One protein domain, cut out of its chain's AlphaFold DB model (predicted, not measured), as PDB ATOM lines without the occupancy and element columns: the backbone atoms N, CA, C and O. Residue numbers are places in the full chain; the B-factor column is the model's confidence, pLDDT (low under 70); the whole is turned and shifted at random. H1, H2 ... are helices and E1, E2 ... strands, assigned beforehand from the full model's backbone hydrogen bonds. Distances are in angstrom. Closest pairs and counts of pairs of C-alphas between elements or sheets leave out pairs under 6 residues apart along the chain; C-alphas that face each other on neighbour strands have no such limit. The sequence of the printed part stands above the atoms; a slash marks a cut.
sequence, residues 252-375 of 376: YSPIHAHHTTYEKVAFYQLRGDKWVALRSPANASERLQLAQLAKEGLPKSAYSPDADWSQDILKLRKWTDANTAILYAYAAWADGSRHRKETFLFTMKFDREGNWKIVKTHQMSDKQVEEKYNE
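Overview. This is residues 252 to 375 of the 376 residues of an uncharacterized protein of Verrucomicrobia bacterium (UniProt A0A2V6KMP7). A strongly twisted sheet of four strands, E3 to E6, curls round the short helix H1, while a separate hairpin of E1 and E2 begins close to E3 and reaches away from the sheet's body. A second short helix, H2, only grazes the sheet near E5. The printed part has 124 residues, with named elements in the order E1, E2, H1, E3, E4, E5, E6, H2; the larger sheet runs E3, E4, E5, E6, antiparallel throughout. The class is mixed, helices and strands; the whole is compact, with a radius of gyration of the C-alphas of 15.1 A, and elongated in outline, spanning 50 by 32 by 30 A.

Along the chain. Residues 252 to 263 hold no named element. E1, residues 264 to 271, begins at C-alpha 264 (20.634, -10.761, 7.623) and is 23.0 A long. E2 is residues 274 to 277, 9.9 A. H1 is residues 289 to 297, 12.5 A. E3, residues 307 to 321, is the longest strand, 32.7 A, and bends by 85 degrees at residue 310. E4 is residues 324 to 333, 29.6 A, and E5 residues 341 to 350, 27.2 A. E6, residues 356 to 363, 20.2 A, bends by 54 degrees at residue 359. H2, residues 366 to 373, 10.9 A, ends at C-alpha 373 (19.674, -25.619, -6.370).

Arrangement. E3, E4, E5 and E6 form a meander, each strand the antiparallel neighbour of the one before. In the hairpin E3 and E4, N 315 and O 328 are 2.9 A apart, within hydrogen-bond range; so are N 327 and O 346 of E4 and E5, 2.8 A, and N 347 and O 360 of E5 and E6, 2.8 A. H1 is on this sheet: the closest C-alphas to E3 are Leu 290 and Asp 312, 6.3 A, and to E6 Gly 297 and Ile 358, 6.3 A. The closest C-alphas of H2 and E5 are those of Val 369 and Glu 342, 6.0 A. E1 and E2 are a hairpin, with N 269 and O 276 within range at 2.9 A. The closest C-alphas of E1 and E3 are those of Val 265 and Lys 315, 5.7 A. H1 and H2 are apart. In H2 every O i to N i+4 pair is within hydrogen-bond range, in H1 4 of 5.

Size, cuts and confidence. The two C-alphas farthest apart, those of Gly 272 and Asp 335, are 50.3 A from each other. The printed part has no cut, and its one long link is E2 to H1, with 11 residues. Mean pLDDT of the printed part is 73.3; 55 residues are under 70, among them 254 to 263, 297 to 312, 330 to 343 and 369 to 375.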
ATOM      1  N   TYR A 252      17.664  -9.573   4.196       77.44
ATOM      2  CA  TYR A 252      18.164  -8.317   3.611       77.44
ATOM      3  C   TYR A 252      19.687  -8.172   3.693       77.44
ATOM      4  O   TYR A 252      20.342  -8.918   4.416       77.44
ATOM      5  N   SER A 253      20.258  -7.210   2.958       72.19
ATOM      6  CA  SER A 253      21.697  -6.883   2.968       72.19
ATOM      7  C   SER A 253      21.928  -5.384   3.221       72.19
ATOM      8  O   SER A 253      21.240  -4.580   2.594       72.19
ATOM      9  N   PRO A 254      22.886  -4.978   4.077       64.19
ATOM     10  CA  PRO A 254      23.235  -3.564   4.289       64.19
ATOM     11  C   PRO A 254      24.044  -2.925   3.137       64.19
ATOM     12  O   PRO A 254      24.834  -3.609   2.487       64.19
ATOM     13  N   ILE A 255      23.947  -1.596   2.974       56.44
ATOM     14  CA  ILE A 255      24.562  -0.781   1.891       56.44
ATOM     15  C   ILE A 255      26.083  -0.970   1.730       56.44
ATOM     16  O   ILE A 255      26.597  -0.967   0.614       56.44
ATOM     17  N   HIS A 256      26.833  -1.131   2.823       55.94
ATOM     18  CA  HIS A 256      28.305  -1.203   2.786       55.94
ATOM     19  C   HIS A 256      28.860  -2.633   2.794       55.94
ATOM     20  O   HIS A 256      30.047  -2.848   3.061       55.94
ATOM     21  N   ALA A 257      28.022  -3.629   2.499       52.28
ATOM     22  CA  ALA A 257      28.466  -5.002   2.322       52.28
ATOM     23  C   ALA A 257      29.245  -5.139   0.998       52.28
ATOM     24  O   ALA A 257      28.713  -5.569  -0.025       52.28
ATOM     25  N   HIS A 258      30.529  -4.773   0.998       46.53
ATOM     26  CA  HIS A 258      31.419  -5.094  -0.113       46.53
ATOM     27  C   HIS A 258      31.475  -6.625  -0.279       46.53
ATOM     28  O   HIS A 258      31.923  -7.333   0.618       46.53
ATOM     29  N   HIS A 259      31.026  -7.106  -1.443       47.62
ATOM     30  CA  HIS A 259      31.055  -8.502  -1.904       47.62
ATOM     31  C   HIS A 259      30.104  -9.500  -1.215       47.62
ATOM     32  O   HIS A 259      30.563 -10.420  -0.569       47.62
ATOM     33  N   THR A 260      28.797  -9.505  -1.507       48.50
ATOM     34  CA  THR A 260      27.930 -10.721  -1.420       48.50
ATOM     35  C   THR A 260      27.866 -11.497  -0.079       48.50
ATOM     36  O   THR A 260      27.456 -12.661  -0.098       48.50
ATOM     37  N   THR A 261      28.300 -10.948   1.062       51.22
ATOM     38  CA  THR A 261      28.649 -11.763   2.254       51.22
ATOM     39  C   THR A 261      27.996 -11.372   3.580       51.22
ATOM     40  O   THR A 261      28.373 -11.928   4.598       51.22
ATOM     41  N   TYR A 262      26.968 -10.515   3.610       56.66
ATOM     42  CA  TYR A 262      26.251 -10.227   4.867       56.66
ATOM     43  C   TYR A 262      24.741 -10.140   4.664       56.66
ATOM     44  O   TYR A 262      24.149  -9.063   4.729       56.66
ATOM     45  N   GLU A 263      24.116 -11.287   4.413       67.19
ATOM     46  CA  GLU A 263      22.658 -11.388   4.401       67.19
ATOM     47  C   GLU A 263      22.159 -11.649   5.834       67.19
ATOM     48  O   GLU A 263      22.675 -12.524   6.537       67.19
ATOM     49  N   LYS A 264      21.198 -10.832   6.270       76.12
ATOM     50  CA  LYS A 264      20.634 -10.761   7.623       76.12
ATOM     51  C   LYS A 264      19.181 -11.215   7.619       76.12
ATOM     52  O   LYS A 264      18.493 -11.061   6.608       76.12
ATOM     53  N   VAL A 265      18.703 -11.680   8.775       83.12
ATOM     54  CA  VAL A 265      17.285 -11.962   9.017       83.12
ATOM     55  C   VAL A 265      16.746 -11.135  10.188       83.12
ATOM     56  O   VAL A 265      17.319 -11.153  11.275       83.12
ATOM     57  N   ALA A 266      15.639 -10.423   9.983       87.38
ATOM     58  CA  ALA A 266      14.944  -9.672  11.031       87.38
ATOM     59  C   ALA A 266      13.507 -10.175  11.171       87.38
ATOM     60  O   ALA A 266      12.791 -10.251  10.179       87.38
ATOM     61  N   PHE A 267      13.086 -10.524  12.388       91.81
ATOM     62  CA  PHE A 267      11.760 -11.078  12.672       91.81
ATOM     63  C   PHE A 267      10.845 -10.023  13.280       91.81
ATOM     64  O   PHE A 267      11.275  -9.259  14.138       91.81
ATOM     65  N   TYR A 268       9.572 -10.046  12.905       94.50
ATOM     66  CA  TYR A 268       8.549  -9.151  13.434       94.50
ATOM     67  C   TYR A 268       7.295  -9.936  13.804       94.50
ATOM     68  O   TYR A 268       6.978 -10.965  13.202       94.50
ATOM     69  N   GLN A 269       6.572  -9.442  14.805       96.25
ATOM     70  CA  GLN A 269       5.303 -10.006  15.251       96.25
ATOM     71  C   GLN A 269       4.291  -8.898  15.522       96.25
ATOM     72  O   GLN A 269       4.609  -7.899  16.167       96.25
ATOM     73  N   LEU A 270       3.057  -9.118  15.082       96.44
ATOM     74  CA  LEU A 270       1.929  -8.251  15.370       96.44
ATOM     75  C   LEU A 270       1.475  -8.464  16.822       96.44
ATOM     76  O   LEU A 270       1.155  -9.583  17.236       96.44
ATOM     77  N   ARG A 271       1.451  -7.389  17.610       94.06
ATOM     78  CA  ARG A 271       0.957  -7.366  18.992       94.06
ATOM     79  C   ARG A 271      -0.140  -6.317  19.102       94.06
ATOM     80  O   ARG A 271       0.138  -5.122  19.119       94.06
ATOM     81  N   GLY A 272      -1.387  -6.778  19.156       89.88
ATOM     82  CA  GLY A 272      -2.534  -5.889  18.982       89.88
ATOM     83  C   GLY A 272      -2.558  -5.355  17.551       89.88
ATOM     84  O   GLY A 272      -2.686  -6.138  16.614       89.88
ATOM     85  N   ASP A 273      -2.400  -4.046  17.399       87.69
ATOM     86  CA  ASP A 273      -2.388  -3.311  16.131       87.69
ATOM     87  C   ASP A 273      -0.986  -2.844  15.701       87.69
ATOM     88  O   ASP A 273      -0.852  -2.141  14.700       87.69
ATOM     89  N   LYS A 274       0.064  -3.226  16.442       92.94
ATOM     90  CA  LYS A 274       1.438  -2.770  16.200       92.94
ATOM     91  C   LYS A 274       2.376  -3.912  15.867       92.94
ATOM     92  O   LYS A 274       2.406  -4.937  16.550       92.94
ATOM     93  N   TRP A 275       3.188  -3.699  14.841       95.75
ATOM     94  CA  TRP A 275       4.313  -4.567  14.534       95.75
ATOM     95  C   TRP A 275       5.467  -4.284  15.491       95.75
ATOM     96  O   TRP A 275       5.832  -3.134  15.719       95.75
ATOM     97  N   VAL A 276       6.025  -5.346  16.067       93.81
ATOM     98  CA  VAL A 276       7.141  -5.268  17.012       93.81
ATOM     99  C   VAL A 276       8.269  -6.157  16.513       93.81
ATOM    100  O   VAL A 276       8.041  -7.334  16.215       93.81
ATOM    101  N   ALA A 277       9.480  -5.604  16.447       92.31
ATOM    102  CA  ALA A 277      10.685  -6.367  16.157       92.31
ATOM    103  C   ALA A 277      10.928  -7.413  17.257       92.31
ATOM    104  O   ALA A 277      10.859  -7.128  18.454       92.31
ATOM    105  N   LEU A 278      11.201  -8.647  16.849       91.94
ATOM    106  CA  LEU A 278      11.612  -9.722  17.740       91.94
ATOM    107  C   LEU A 278      13.134  -9.761  17.846       91.94
ATOM    108  O   LEU A 278      13.862  -9.301  16.965       91.94
ATOM    109  N   ARG A 279      13.628 -10.375  18.923       85.19
ATOM    110  CA  ARG A 279      15.063 -10.589  19.101       85.19
ATOM    111  C   ARG A 279      15.610 -11.426  17.943       85.19
ATOM    112  O   ARG A 279      15.173 -12.559  17.746       85.19
ATOM    113  N   SER A 280      16.603 -10.891  17.236       78.81
ATOM    114  CA  SER A 280      17.298 -11.619  16.174       78.81
ATOM    115  C   SER A 280      17.975 -12.891  16.714       78.81
ATOM    116  O   SER A 280      18.521 -12.858  17.823       78.81
ATOM    117  N   PRO A 281      17.975 -13.998  15.947       76.31
ATOM    118  CA  PRO A 281      18.708 -15.207  16.302       76.31
ATOM    119  C   PRO A 281      20.228 -15.065  16.294       76.31
ATOM    120  O   PRO A 281      20.918 -15.833  16.956       76.31
ATOM    121  N   ALA A 282      20.744 -14.075  15.572       73.88
ATOM    122  CA  ALA A 282      22.160 -13.747  15.547       73.88
ATOM    123  C   ALA A 282      22.359 -12.232  15.648       73.88
ATOM    124  O   ALA A 282      21.519 -11.440  15.210       73.88
ATOM    125  N   ASN A 283      23.474 -11.817  16.240       69.06
ATOM    126  CA  ASN A 283      23.859 -10.419  16.280       69.06
ATOM    127  C   ASN A 283      24.271  -9.979  14.872       69.06
ATOM    128  O   ASN A 283      25.279 -10.419  14.329       69.06
ATOM    129  N   ALA A 284      23.489  -9.069  14.302       58.28
ATOM    130  CA  ALA A 284      23.671  -8.573  12.947       58.28
ATOM    131  C   ALA A 284      24.973  -7.766  12.739       58.28
ATOM    132  O   ALA A 284      25.308  -7.443  11.597       58.28
ATOM    133  N   SER A 285      25.678  -7.399  13.813       60.97
ATOM    134  CA  SER A 285      26.967  -6.694  13.761       60.97
ATOM    135  C   SER A 285      28.178  -7.635  13.751       60.97
ATOM    136  O   SER A 285      29.305  -7.175  13.574       60.97
ATOM    137  N   GLU A 286      27.977  -8.942  13.934       61.94
ATOM    138  CA  GLU A 286      29.052  -9.932  14.008       61.94
ATOM    139  C   GLU A 286      29.148 -10.748  12.713       61.94
ATOM    140  O   GLU A 286      28.143 -11.164  12.142       61.94
ATOM    141  N   ARG A 287      30.377 -11.011  12.251       60.94
ATOM    142  CA  ARG A 287      30.651 -11.777  11.018       60.94
ATOM    143  C   ARG A 287      30.493 -13.301  11.171       60.94
ATOM    144  O   ARG A 287      30.846 -14.022  10.256       60.94
ATOM    145  N   LEU A 288      30.065 -13.786  12.339       70.12
ATOM    146  CA  LEU A 288      30.067 -15.208  12.716       70.12
ATOM    147  C   LEU A 288      28.668 -15.667  13.166       70.12
ATOM    148  O   LEU A 288      28.505 -16.256  14.241       70.12
ATOM    149  N   GLN A 289      27.640 -15.351  12.375       74.81
ATOM    150  CA  GLN A 289      26.235 -15.565  12.742       74.81
ATOM    151  C   GLN A 289      25.915 -17.052  12.960       74.81
ATOM    152  O   GLN A 289      25.214 -17.431  13.902       74.81
ATOM    153  N   LEU A 290      26.467 -17.917  12.114       72.81
ATOM    154  CA  LEU A 290      26.344 -19.362  12.192       72.81
ATOM    155  C   LEU A 290      27.101 -19.914  13.394       72.81
ATOM    156  O   LEU A 290      26.575 -20.798  14.054       72.81
ATOM    157  N   ALA A 291      28.279 -19.383  13.740       69.81
ATOM    158  CA  ALA A 291      29.004 -19.816  14.938       69.81
ATOM    159  C   ALA A 291      28.275 -19.421  16.236       69.81
ATOM    160  O   ALA A 291      28.323 -20.159  17.224       69.81
ATOM    161  N   GLN A 292      27.582 -18.280  16.238       75.31
ATOM    162  CA  GLN A 292      26.711 -17.873  17.338       75.31
ATOM    163  C   GLN A 292      25.531 -18.840  17.489       75.31
ATOM    164  O   GLN A 292      25.337 -19.397  18.568       75.31
ATOM    165  N   LEU A 293      24.823 -19.128  16.392       75.94
ATOM    166  CA  LEU A 293      23.769 -20.148  16.359       75.94
ATOM    167  C   LEU A 293      24.286 -21.540  16.738       75.94
ATOM    168  O   LEU A 293      23.591 -22.318  17.390       75.94
ATOM    169  N   ALA A 294      25.525 -21.857  16.358       66.44
ATOM    170  CA  ALA A 294      26.153 -23.139  16.612       66.44
ATOM    171  C   ALA A 294      26.316 -23.412  18.107       66.44
ATOM    172  O   ALA A 294      26.012 -24.514  18.566       66.44
ATOM    173  N   LYS A 295      26.716 -22.390  18.876       70.12
ATOM    174  CA  LYS A 295      26.814 -22.468  20.341       70.12
ATOM    175  C   LYS A 295      25.471 -22.786  21.003       70.12
ATOM    176  O   LYS A 295      25.459 -23.350  22.092       70.12
ATOM    177  N   GLU A 296      24.364 -22.451  20.345       71.12
ATOM    178  CA  GLU A 296      23.007 -22.646  20.853       71.12
ATOM    179  C   GLU A 296      22.313 -23.906  20.296       71.12
ATOM    180  O   GLU A 296      21.231 -24.254  20.769       71.12
ATOM    181  N   GLY A 297      22.903 -24.625  19.326       66.44
ATOM    182  CA  GLY A 297      22.203 -25.764  18.717       66.44
ATOM    183  C   GLY A 297      22.887 -26.577  17.610       66.44
ATOM    184  O   GLY A 297      22.189 -27.380  16.984       66.44
ATOM    185  N   LEU A 298      24.191 -26.427  17.334       67.75
ATOM    186  CA  LEU A 298      24.914 -27.310  16.396       67.75
ATOM    187  C   LEU A 298      25.700 -28.408  17.137       67.75
ATOM    188  O   LEU A 298      26.286 -28.153  18.192       67.75
ATOM    189  N   PRO A 299      25.767 -29.638  16.593       64.12
ATOM    190  CA  PRO A 299      26.628 -30.676  17.146       64.12
ATOM    191  C   PRO A 299      28.103 -30.305  16.946       64.12
ATOM    192  O   PRO A 299      28.474 -29.747  15.918       64.12
ATOM    193  N   LYS A 300      28.981 -30.674  17.890       64.50
ATOM    194  CA  LYS A 300      30.429 -30.381  17.797       64.50
ATOM    195  C   LYS A 300      31.086 -30.915  16.513       64.50
ATOM    196  O   LYS A 300      32.054 -30.336  16.045       64.50
ATOM    197  N   SER A 301      30.542 -31.981  15.926       62.06
ATOM    198  CA  SER A 301      30.998 -32.560  14.655       62.06
ATOM    199  C   SER A 301      30.710 -31.691  13.426       62.06
ATOM    200  O   SER A 301      31.279 -31.940  12.370       62.06
ATOM    201  N   ALA A 302      29.830 -30.692  13.542       60.44
ATOM    202  CA  ALA A 302      29.544 -29.726  12.480       60.44
ATOM    203  C   ALA A 302      30.657 -28.676  12.313       60.44
ATOM    204  O   ALA A 302      30.690 -27.976  11.302       60.44
ATOM    205  N   TYR A 303      31.556 -28.551  13.295       60.94
ATOM    206  CA  TYR A 303      32.660 -27.600  13.258       60.94
ATOM    207  C   TYR A 303      33.835 -28.201  12.485       60.94
ATOM    208  O   TYR A 303      34.591 -29.012  13.019       60.94
ATOM    209  N   SER A 304      33.997 -27.786  11.229       59.69
ATOM    210  CA  SER A 304      35.248 -27.995  10.500       59.69
ATOM    211  C   SER A 304      36.270 -26.925  10.914       59.69
ATOM    212  O   SER A 304      35.935 -25.735  10.850       59.69
ATOM    213  N   PRO A 305      37.498 -27.304  11.319       57.75
ATOM    214  CA  PRO A 305      38.588 -26.358  11.563       57.75
ATOM    215  C   PRO A 305      38.955 -25.528  10.325       57.75
ATOM    216  O   PRO A 305      39.445 -24.413  10.470       57.75
ATOM    217  N   ASP A 306      38.679 -26.056   9.128       59.03
ATOM    218  CA  ASP A 306      39.076 -25.477   7.837       59.03
ATOM    219  C   ASP A 306      37.982 -24.603   7.188       59.03
ATOM    220  O   ASP A 306      38.132 -24.135   6.058       59.03
ATOM    221  N   ALA A 307      36.843 -24.411   7.859       61.94
ATOM    222  CA  ALA A 307      35.756 -23.584   7.342       61.94
ATOM    223  C   ALA A 307      35.975 -22.098   7.675       61.94
ATOM    224  O   ALA A 307      36.225 -21.731   8.826       61.94
ATOM    225  N   ASP A 308      35.834 -21.230   6.669       63.94
ATOM    226  CA  ASP A 308      35.826 -19.780   6.858       63.94
ATOM    227  C   ASP A 308      34.413 -19.324   7.235       63.94
ATOM    228  O   ASP A 308      33.588 -18.925   6.407       63.94
ATOM    229  N   TRP A 309      34.129 -19.402   8.534       62.56
ATOM    230  CA  TRP A 309      32.850 -18.991   9.111       62.56
ATOM    231  C   TRP A 309      32.616 -17.476   9.043       62.56
ATOM    232  O   TRP A 309      31.501 -17.041   9.291       62.56
ATOM    233  N   SER A 310      33.626 -16.667   8.688       59.53
ATOM    234  CA  SER A 310      33.488 -15.205   8.596       59.53
ATOM    235  C   SER A 310      32.646 -14.729   7.405       59.53
ATOM    236  O   SER A 310      32.337 -13.540   7.304       59.53
ATOM    237  N   GLN A 311      32.323 -15.648   6.489       62.62
ATOM    238  CA  GLN A 311      31.535 -15.420   5.274       62.62
ATOM    239  C   GLN A 311      30.173 -16.132   5.332       62.62
ATOM    240  O   GLN A 311      29.569 -16.410   4.288       62.62
ATOM    241  N   ASP A 312      29.721 -16.498   6.534       69.00
ATOM    242  CA  ASP A 312      28.444 -17.168   6.718       69.00
ATOM    243  C   ASP A 312      27.251 -16.268   6.370       69.00
ATOM    244  O   ASP A 312      27.284 -15.039   6.422       69.00
ATOM    245  N   ILE A 313      26.168 -16.914   5.954       72.31
ATOM    246  CA  ILE A 313      24.911 -16.250   5.624       72.31
ATOM    247  C   ILE A 313      23.806 -16.980   6.346       72.31
ATOM    248  O   ILE A 313      23.738 -18.205   6.260       72.31
ATOM    249  N   LEU A 314      22.913 -16.223   6.977       79.12
ATOM    250  CA  LEU A 314      21.719 -16.734   7.623       79.12
ATOM    251  C   LEU A 314      20.476 -16.135   6.964       79.12
ATOM    252  O   LEU A 314      20.327 -14.918   6.881       79.12
ATOM    253  N   LYS A 315      19.556 -16.995   6.528       81.75
ATOM    254  CA  LYS A 315      18.290 -16.585   5.913       81.75
ATOM    255  C   LYS A 315      17.121 -17.366   6.480       81.75
ATOM    256  O   LYS A 315      17.221 -18.568   6.730       81.75
ATOM    257  N   LEU A 316      15.971 -16.713   6.594       87.75
ATOM    258  CA  LEU A 316      14.705 -17.420   6.697       87.75
ATOM    259  C   LEU A 316      14.393 -18.080   5.351       87.75
ATOM    260  O   LEU A 316      14.323 -17.403   4.327       87.75
ATOM    261  N   ARG A 317      14.166 -19.394   5.356       84.69
ATOM    262  CA  ARG A 317      13.678 -20.124   4.180       84.69
ATOM    263  C   ARG A 317      12.162 -20.031   4.073       84.69
ATOM    264  O   ARG A 317      11.645 -19.707   3.014       84.69
ATOM    265  N   LYS A 318      11.456 -20.368   5.155       87.88
ATOM    266  CA  LYS A 318       9.989 -20.327   5.226       87.88
ATOM    267  C   LYS A 318       9.487 -20.402   6.659       87.88
ATOM    268  O   LYS A 318      10.177 -20.916   7.539       87.88
ATOM    269  N   TRP A 319       8.239 -20.003   6.844       93.12
ATOM    270  CA  TRP A 319       7.421 -20.413   7.979       93.12
ATOM    271  C   TRP A 319       6.702 -21.719   7.625       93.12
ATOM    272  O   TRP A 319       6.130 -21.835   6.543       93.12
ATOM    273  N   THR A 320       6.755 -22.725   8.496       91.50
ATOM    274  CA  THR A 320       5.968 -23.963   8.319       91.50
ATOM    275  C   THR A 320       4.589 -23.852   8.948       91.50
ATOM    276  O   THR A 320       3.659 -24.517   8.507       91.50
ATOM    277  N   ASP A 321       4.470 -23.012   9.971       93.94
ATOM    278  CA  ASP A 321       3.232 -22.624  10.634       93.94
ATOM    279  C   ASP A 321       3.431 -21.245  11.295       93.94
ATOM    280  O   ASP A 321       4.496 -20.637  11.172       93.94
ATOM    281  N   ALA A 322       2.412 -20.751  12.001       93.81
ATOM    282  CA  ALA A 322       2.412 -19.451  12.680       93.81
ATOM    283  C   ALA A 322       3.567 -19.230  13.679       93.81
ATOM    284  O   ALA A 322       3.905 -18.094  14.006       93.81
ATOM    285  N   ASN A 323       4.149 -20.304  14.215       95.56
ATOM    286  CA  ASN A 323       5.135 -20.252  15.292       95.56
ATOM    287  C   ASN A 323       6.411 -21.035  14.980       95.56
ATOM    288  O   ASN A 323       7.295 -21.096  15.833       95.56
ATOM    289  N   THR A 324       6.527 -21.625  13.793       95.12
ATOM    290  CA  THR A 324       7.681 -22.436  13.413       95.12
ATOM    291  C   THR A 324       8.296 -21.912  12.123       95.12
ATOM    292  O   THR A 324       7.644 -21.849  11.078       95.12
ATOM    293  N   ALA A 325       9.577 -21.567  12.195       92.94
ATOM    294  CA  ALA A 325      10.369 -21.075  11.078       92.94
ATOM    295  C   ALA A 325      11.498 -22.051  10.749       92.94
ATOM    296  O   ALA A 325      12.091 -22.659  11.642       92.94
ATOM    297  N   ILE A 326      11.827 -22.169   9.466       89.62
ATOM    298  CA  ILE A 326      13.027 -22.863   9.005       89.62
ATOM    299  C   ILE A 326      14.024 -21.810   8.551       89.62
ATOM    300  O   ILE A 326      13.826 -21.172   7.515       89.62
ATOM    301  N   LEU A 327      15.099 -21.654   9.315       87.19
ATOM    302  CA  LEU A 327      16.264 -20.884   8.912       87.19
ATOM    303  C   LEU A 327      17.268 -21.794   8.238       87.19
ATOM    304  O   LEU A 327      17.282 -23.013   8.406       87.19
ATOM    305  N   TYR A 328      18.100 -21.163   7.445       79.56
ATOM    306  CA  TYR A 328      18.974 -21.809   6.513       79.56
ATOM    307  C   TYR A 328      20.317 -21.050   6.510       79.56
ATOM    308  O   TYR A 328      20.302 -19.816   6.502       79.56
ATOM    309  N   ALA A 329      21.450 -21.773   6.543       75.56
ATOM    310  CA  ALA A 329      22.785 -21.168   6.574       75.56
ATOM    311  C   ALA A 329      23.836 -21.750   5.594       75.56
ATOM    312  O   ALA A 329      23.929 -22.975   5.425       75.56
ATOM    313  N   TYR A 330      24.655 -20.860   4.998       69.75
ATOM    314  CA  TYR A 330      25.840 -21.184   4.168       69.75
ATOM    315  C   TYR A 330      27.115 -21.155   5.029       69.75
ATOM    316  O   TYR A 330      27.288 -20.220   5.809       69.75
ATOM    317  N   ALA A 331      28.039 -22.096   4.807       62.00
ATOM    318  CA  ALA A 331      29.434 -21.996   5.252       62.00
ATOM    319  C   ALA A 331      30.375 -22.016   4.031       62.00
ATOM    320  O   ALA A 331      30.170 -22.801   3.099       62.00
ATOM    321  N   ALA A 332      31.388 -21.143   4.007       57.25
ATOM    322  CA  ALA A 332      32.414 -21.132   2.964       57.25
ATOM    323  C   ALA A 332      33.588 -22.045   3.367       57.25
ATOM    324  O   ALA A 332      34.060 -21.985   4.501       57.25
ATOM    325  N   TRP A 333      34.062 -22.896   2.453       53.12
ATOM    326  CA  TRP A 333      35.261 -23.717   2.668       53.12
ATOM    327  C   TRP A 333      36.509 -22.966   2.181       53.12
ATOM    328  O   TRP A 333      36.450 -22.249   1.182       53.12
ATOM    329  N   ALA A 334      37.636 -23.127   2.880       42.56
ATOM    330  CA  ALA A 334      38.882 -22.398   2.625       42.56
ATOM    331  C   ALA A 334      39.694 -22.873   1.395       42.56
ATOM    332  O   ALA A 334      40.812 -22.407   1.190       42.56
ATOM    333  N   ASP A 335      39.174 -23.772   0.552       42.91
ATOM    334  CA  ASP A 335      39.946 -24.399  -0.540       42.91
ATOM    335  C   ASP A 335      40.064 -23.550  -1.825       42.91
ATOM    336  O   ASP A 335      40.575 -24.010  -2.846       42.91
ATOM    337  N   GLY A 336      39.603 -22.297  -1.800       46.12
ATOM    338  CA  GLY A 336      39.641 -21.399  -2.957       46.12
ATOM    339  C   GLY A 336      38.599 -21.718  -4.036       46.12
ATOM    340  O   GLY A 336      38.476 -20.954  -5.000       46.12
ATOM    341  N   SER A 337      37.796 -22.776  -3.873       48.41
ATOM    342  CA  SER A 337      36.604 -22.987  -4.683       48.41
ATOM    343  C   SER A 337      35.486 -22.072  -4.165       48.41
ATOM    344  O   SER A 337      35.114 -22.070  -2.996       48.41
ATOM    345  N   ARG A 338      34.932 -21.217  -5.031       46.22
ATOM    346  CA  ARG A 338      33.880 -20.245  -4.663       46.22
ATOM    347  C   ARG A 338      32.512 -20.896  -4.379       46.22
ATOM    348  O   ARG A 338      31.487 -20.219  -4.446       46.22
ATOM    349  N   HIS A 339      32.459 -22.199  -4.115       47.62
ATOM    350  CA  HIS A 339      31.207 -22.934  -3.991       47.62
ATOM    351  C   HIS A 339      30.719 -22.937  -2.542       47.62
ATOM    352  O   HIS A 339      31.156 -23.723  -1.706       47.62
ATOM    353  N   ARG A 340      29.768 -22.041  -2.250       51.97
ATOM    354  CA  ARG A 340      29.006 -22.045  -0.995       51.97
ATOM    355  C   ARG A 340      28.101 -23.278  -0.975       51.97
ATOM    356  O   ARG A 340      27.181 -23.376  -1.787       51.97
ATOM    357  N   LYS A 341      28.327 -24.211  -0.052       53.59
ATOM    358  CA  LYS A 341      27.380 -25.308   0.187       53.59
ATOM    359  C   LYS A 341      26.420 -24.899   1.298       53.59
ATOM    360  O   LYS A 341      26.847 -24.481   2.375       53.59
ATOM    361  N   GLU A 342      25.118 -24.991   1.040       55.47
ATOM    362  CA  GLU A 342      24.123 -24.959   2.116       55.47
ATOM    363  C   GLU A 342      24.454 -26.061   3.101       55.47
ATOM    364  O   GLU A 342      24.528 -27.222   2.718       55.47
ATOM    365  N   THR A 343      24.688 -25.714   4.359       68.50
ATOM    366  CA  THR A 343      25.212 -26.715   5.289       68.50
ATOM    367  C   THR A 343      24.183 -27.088   6.349       68.50
ATOM    368  O   THR A 343      24.124 -28.253   6.739       68.50
ATOM    369  N   PHE A 344      23.306 -26.160   6.762       77.81
ATOM    370  CA  PHE A 344      22.381 -26.406   7.874       77.81
ATOM    371  C   PHE A 344      20.985 -25.806   7.687       77.81
ATOM    372  O   PHE A 344      20.817 -24.695   7.178       77.81
ATOM    373  N   LEU A 345      19.987 -26.543   8.181       85.12
ATOM    374  CA  LEU A 345      18.625 -26.075   8.424       85.12
ATOM    375  C   LEU A 345      18.357 -26.045   9.930       85.12
ATOM    376  O   LEU A 345      18.534 -27.050  10.622       85.12
ATOM    377  N   PHE A 346      17.857 -24.914  10.415       86.81
ATOM    378  CA  PHE A 346      17.456 -24.708  11.803       86.81
ATOM    379  C   PHE A 346      15.943 -24.578  11.872       86.81
ATOM    380  O   PHE A 346      15.359 -23.689  11.262       86.81
ATOM    381  N   THR A 347      15.295 -25.457  12.629       91.31
ATOM    382  CA  THR A 347      13.880 -25.303  12.968       91.31
ATOM    383  C   THR A 347      13.787 -24.500  14.251       91.31
ATOM    384  O   THR A 347      14.190 -24.971  15.319       91.31
ATOM    385  N   MET A 348      13.247 -23.296  14.144       92.38
ATOM    386  CA  MET A 348      12.996 -22.407  15.267       92.38
ATOM    387  C   MET A 348      11.526 -22.467  15.648       92.38
ATOM    388  O   MET A 348      10.664 -22.445  14.774       92.38
ATOM    389  N   LYS A 349      11.247 -22.514  16.952       94.44
ATOM    390  CA  LYS A 349       9.902 -22.302  17.491       94.44
ATOM    391  C   LYS A 349       9.852 -21.013  18.276       94.44
ATOM    392  O   LYS A 349      10.753 -20.763  19.075       94.44
ATOM    393  N   PHE A 350       8.778 -20.267  18.081       95.12
ATOM    394  CA  PHE A 350       8.491 -19.037  18.790       95.12
ATOM    395  C   PHE A 350       7.331 -19.228  19.770       95.12
ATOM    396  O   PHE A 350       6.360 -19.921  19.461       95.12
ATOM    397  N   ASP A 351       7.419 -18.610  20.944       94.19
ATOM    398  CA  ASP A 351       6.298 -18.504  21.880       94.19
ATOM    399  C   ASP A 351       5.426 -17.271  21.581       94.19
ATOM    400  O   ASP A 351       5.634 -16.554  20.594       94.19
ATOM    401  N   ARG A 352       4.399 -17.040  22.408       90.69
ATOM    402  CA  ARG A 352       3.456 -15.924  22.228       90.69
ATOM    403  C   ARG A 352       4.125 -14.577  22.481       90.69
ATOM    404  O   ARG A 352       3.778 -13.586  21.839       90.69
ATOM    405  N   GLU A 353       5.092 -14.556  23.383       90.56
ATOM    406  CA  GLU A 353       5.899 -13.409  23.777       90.56
ATOM    407  C   GLU A 353       6.983 -13.083  22.739       90.56
ATOM    408  O   GLU A 353       7.663 -12.064  22.863       90.56
ATOM    409  N   GLY A 354       7.122 -13.904  21.694       90.50
ATOM    410  CA  GLY A 354       8.082 -13.721  20.614       90.50
ATOM    411  C   GLY A 354       9.501 -14.171  20.960       90.50
ATOM    412  O   GLY A 354      10.415 -13.916  20.174       90.50
ATOM    413  N   ASN A 355       9.697 -14.850  22.093       92.44
ATOM    414  CA  ASN A 355      10.945 -15.552  22.354       92.44
ATOM    415  C   ASN A 355      11.023 -16.769  21.442       92.44
ATOM    416  O   ASN A 355      10.008 -17.349  21.053       92.44
ATOM    417  N   TRP A 356      12.241 -17.182  21.120       92.25
ATOM    418  CA  TRP A 356      12.478 -18.302  20.229       92.25
ATOM    419  C   TRP A 356      13.486 -19.278  20.816       92.25
ATOM    420  O   TRP A 356      14.279 -18.944  21.694       92.25
ATOM    421  N   LYS A 357      13.448 -20.504  20.300       90.94
ATOM    422  CA  LYS A 357      14.484 -21.513  20.519       90.94
ATOM    423  C   LYS A 357      14.663 -22.383  19.286       90.94
ATOM    424  O   LYS A 357      13.702 -22.643  18.554       90.94
ATOM    425  N   ILE A 358      15.874 -22.891  19.096       89.44
ATOM    426  CA  ILE A 358      16.151 -23.940  18.116       89.44
ATOM    427  C   ILE A 358      15.640 -25.261  18.695       89.44
ATOM    428  O   ILE A 358      16.014 -25.654  19.796       89.44
ATOM    429  N   VAL A 359      14.752 -25.939  17.968       90.88
ATOM    430  CA  VAL A 359      14.202 -27.243  18.384       90.88
ATOM    431  C   VAL A 359      14.721 -28.403  17.550       90.88
ATOM    432  O   VAL A 359      14.600 -29.555  17.961       90.88
ATOM    433  N   LYS A 360      15.272 -28.117  16.371       88.62
ATOM    434  CA  LYS A 360      15.877 -29.118  15.499       88.62
ATOM    435  C   LYS A 360      16.940 -28.463  14.633       88.62
ATOM    436  O   LYS A 360      16.698 -27.401  14.063       88.62
ATOM    437  N   THR A 361      18.049 -29.166  14.473       86.75
ATOM    438  CA  THR A 361      19.123 -28.803  13.553       86.75
ATOM    439  C   THR A 361      19.354 -29.970  12.606       86.75
ATOM    440  O   THR A 361      19.405 -31.121  13.040       86.75
ATOM    441  N   HIS A 362      19.443 -29.688  11.311       83.44
ATOM    442  CA  HIS A 362      19.645 -30.692  10.269       83.44
ATOM    443  C   HIS A 362      20.803 -30.273   9.374       83.44
ATOM    444  O   HIS A 362      20.725 -29.229   8.729       83.44
ATOM    445  N   GLN A 363      21.859 -31.084   9.329       79.81
ATOM    446  CA  GLN A 363      22.932 -30.911   8.355       79.81
ATOM    447  C   GLN A 363      22.475 -31.476   7.011       79.81
ATOM    448  O   GLN A 363      22.071 -32.637   6.932       79.81
ATOM    449  N   MET A 364      22.502 -30.652   5.967       77.00
ATOM    450  CA  MET A 364      22.091 -31.082   4.631       77.00
ATOM    451  C   MET A 364      23.152 -32.006   4.026       77.00
ATOM    452  O   MET A 364      24.346 -31.742   4.143       77.00
ATOM    453  N   SER A 365      22.723 -33.097   3.386       74.94
ATOM    454  CA  SER A 365      23.618 -33.917   2.561       74.94
ATOM    455  C   SER A 365      23.889 -33.236   1.218       74.94
ATOM    456  O   SER A 365      23.063 -32.448   0.761       74.94
ATOM    457  N   ASP A 366      24.989 -33.582   0.539       69.94
ATOM    458  CA  ASP A 366      25.308 -33.035  -0.795       69.94
ATOM    459  C   ASP A 366      24.129 -33.170  -1.776       69.94
ATOM    460  O   ASP A 366      23.791 -32.223  -2.478       69.94
ATOM    461  N   LYS A 367      23.414 -34.302  -1.734       71.00
ATOM    462  CA  LYS A 367      22.204 -34.521  -2.539       71.00
ATOM    463  C   LYS A 367      21.086 -33.522  -2.215       71.00
ATOM    464  O   LYS A 367      20.431 -33.026  -3.121       71.00
ATOM    465  N   GLN A 368      20.854 -33.223  -0.936       70.50
ATOM    466  CA  GLN A 368      19.831 -32.252  -0.522       70.50
ATOM    467  C   GLN A 368      20.200 -30.821  -0.927       70.50
ATOM    468  O   GLN A 368      19.312 -30.016  -1.200       70.50
ATOM    469  N   VAL A 369      21.497 -30.507  -0.955       65.81
ATOM    470  CA  VAL A 369      22.014 -29.231  -1.465       65.81
ATOM    471  C   VAL A 369      21.772 -29.137  -2.974       65.81
ATOM    472  O   VAL A 369      21.201 -28.158  -3.447       65.81
ATOM    473  N   GLU A 370      22.116 -30.178  -3.735       64.69
ATOM    474  CA  GLU A 370      21.858 -30.238  -5.180       64.69
ATOM    475  C   GLU A 370      20.364 -30.179  -5.526       64.69
ATOM    476  O   GLU A 370      19.978 -29.470  -6.455       64.69
ATOM    477  N   GLU A 371      19.508 -30.890  -4.786       64.25
ATOM    478  CA  GLU A 371      18.051 -30.835  -4.957       64.25
ATOM    479  C   GLU A 371      17.522 -29.407  -4.740       64.25
ATOM    480  O   GLU A 371      16.685 -28.959  -5.520       64.25
ATOM    481  N   LYS A 372      18.055 -28.649  -3.769       59.91
ATOM    482  CA  LYS A 372      17.647 -27.255  -3.526       59.91
ATOM    483  C   LYS A 372      18.053 -26.306  -4.657       59.91
ATOM    484  O   LYS A 372      17.239 -25.487  -5.065       59.91
ATOM    485  N   TYR A 373      19.269 -26.416  -5.197       49.34
ATOM    486  CA  TYR A 373      19.674 -25.619  -6.370       49.34
ATOM    487  C   TYR A 373      18.817 -25.902  -7.618       49.34
ATOM    488  O   TYR A 373      18.873 -25.144  -8.583       49.34
ATOM    489  N   ASN A 374      18.041 -26.990  -7.602       38.50
ATOM    490  CA  ASN A 374      17.108 -27.378  -8.653       38.50
ATOM    491  C   ASN A 374      15.625 -27.236  -8.241       38.50
ATOM    492  O   ASN A 374      14.764 -27.649  -9.022       38.50
ATOM    493  N   GLU A 375      15.306 -26.686  -7.057       35.88
ATOM    494  CA  GLU A 375      13.932 -26.268  -6.738       35.88
ATOM    495  C   GLU A 375      13.563 -25.089  -7.673       35.88
ATOM    496  O   GLU A 375      14.379 -24.178  -7.821       35.88
TER     497      GLU A 375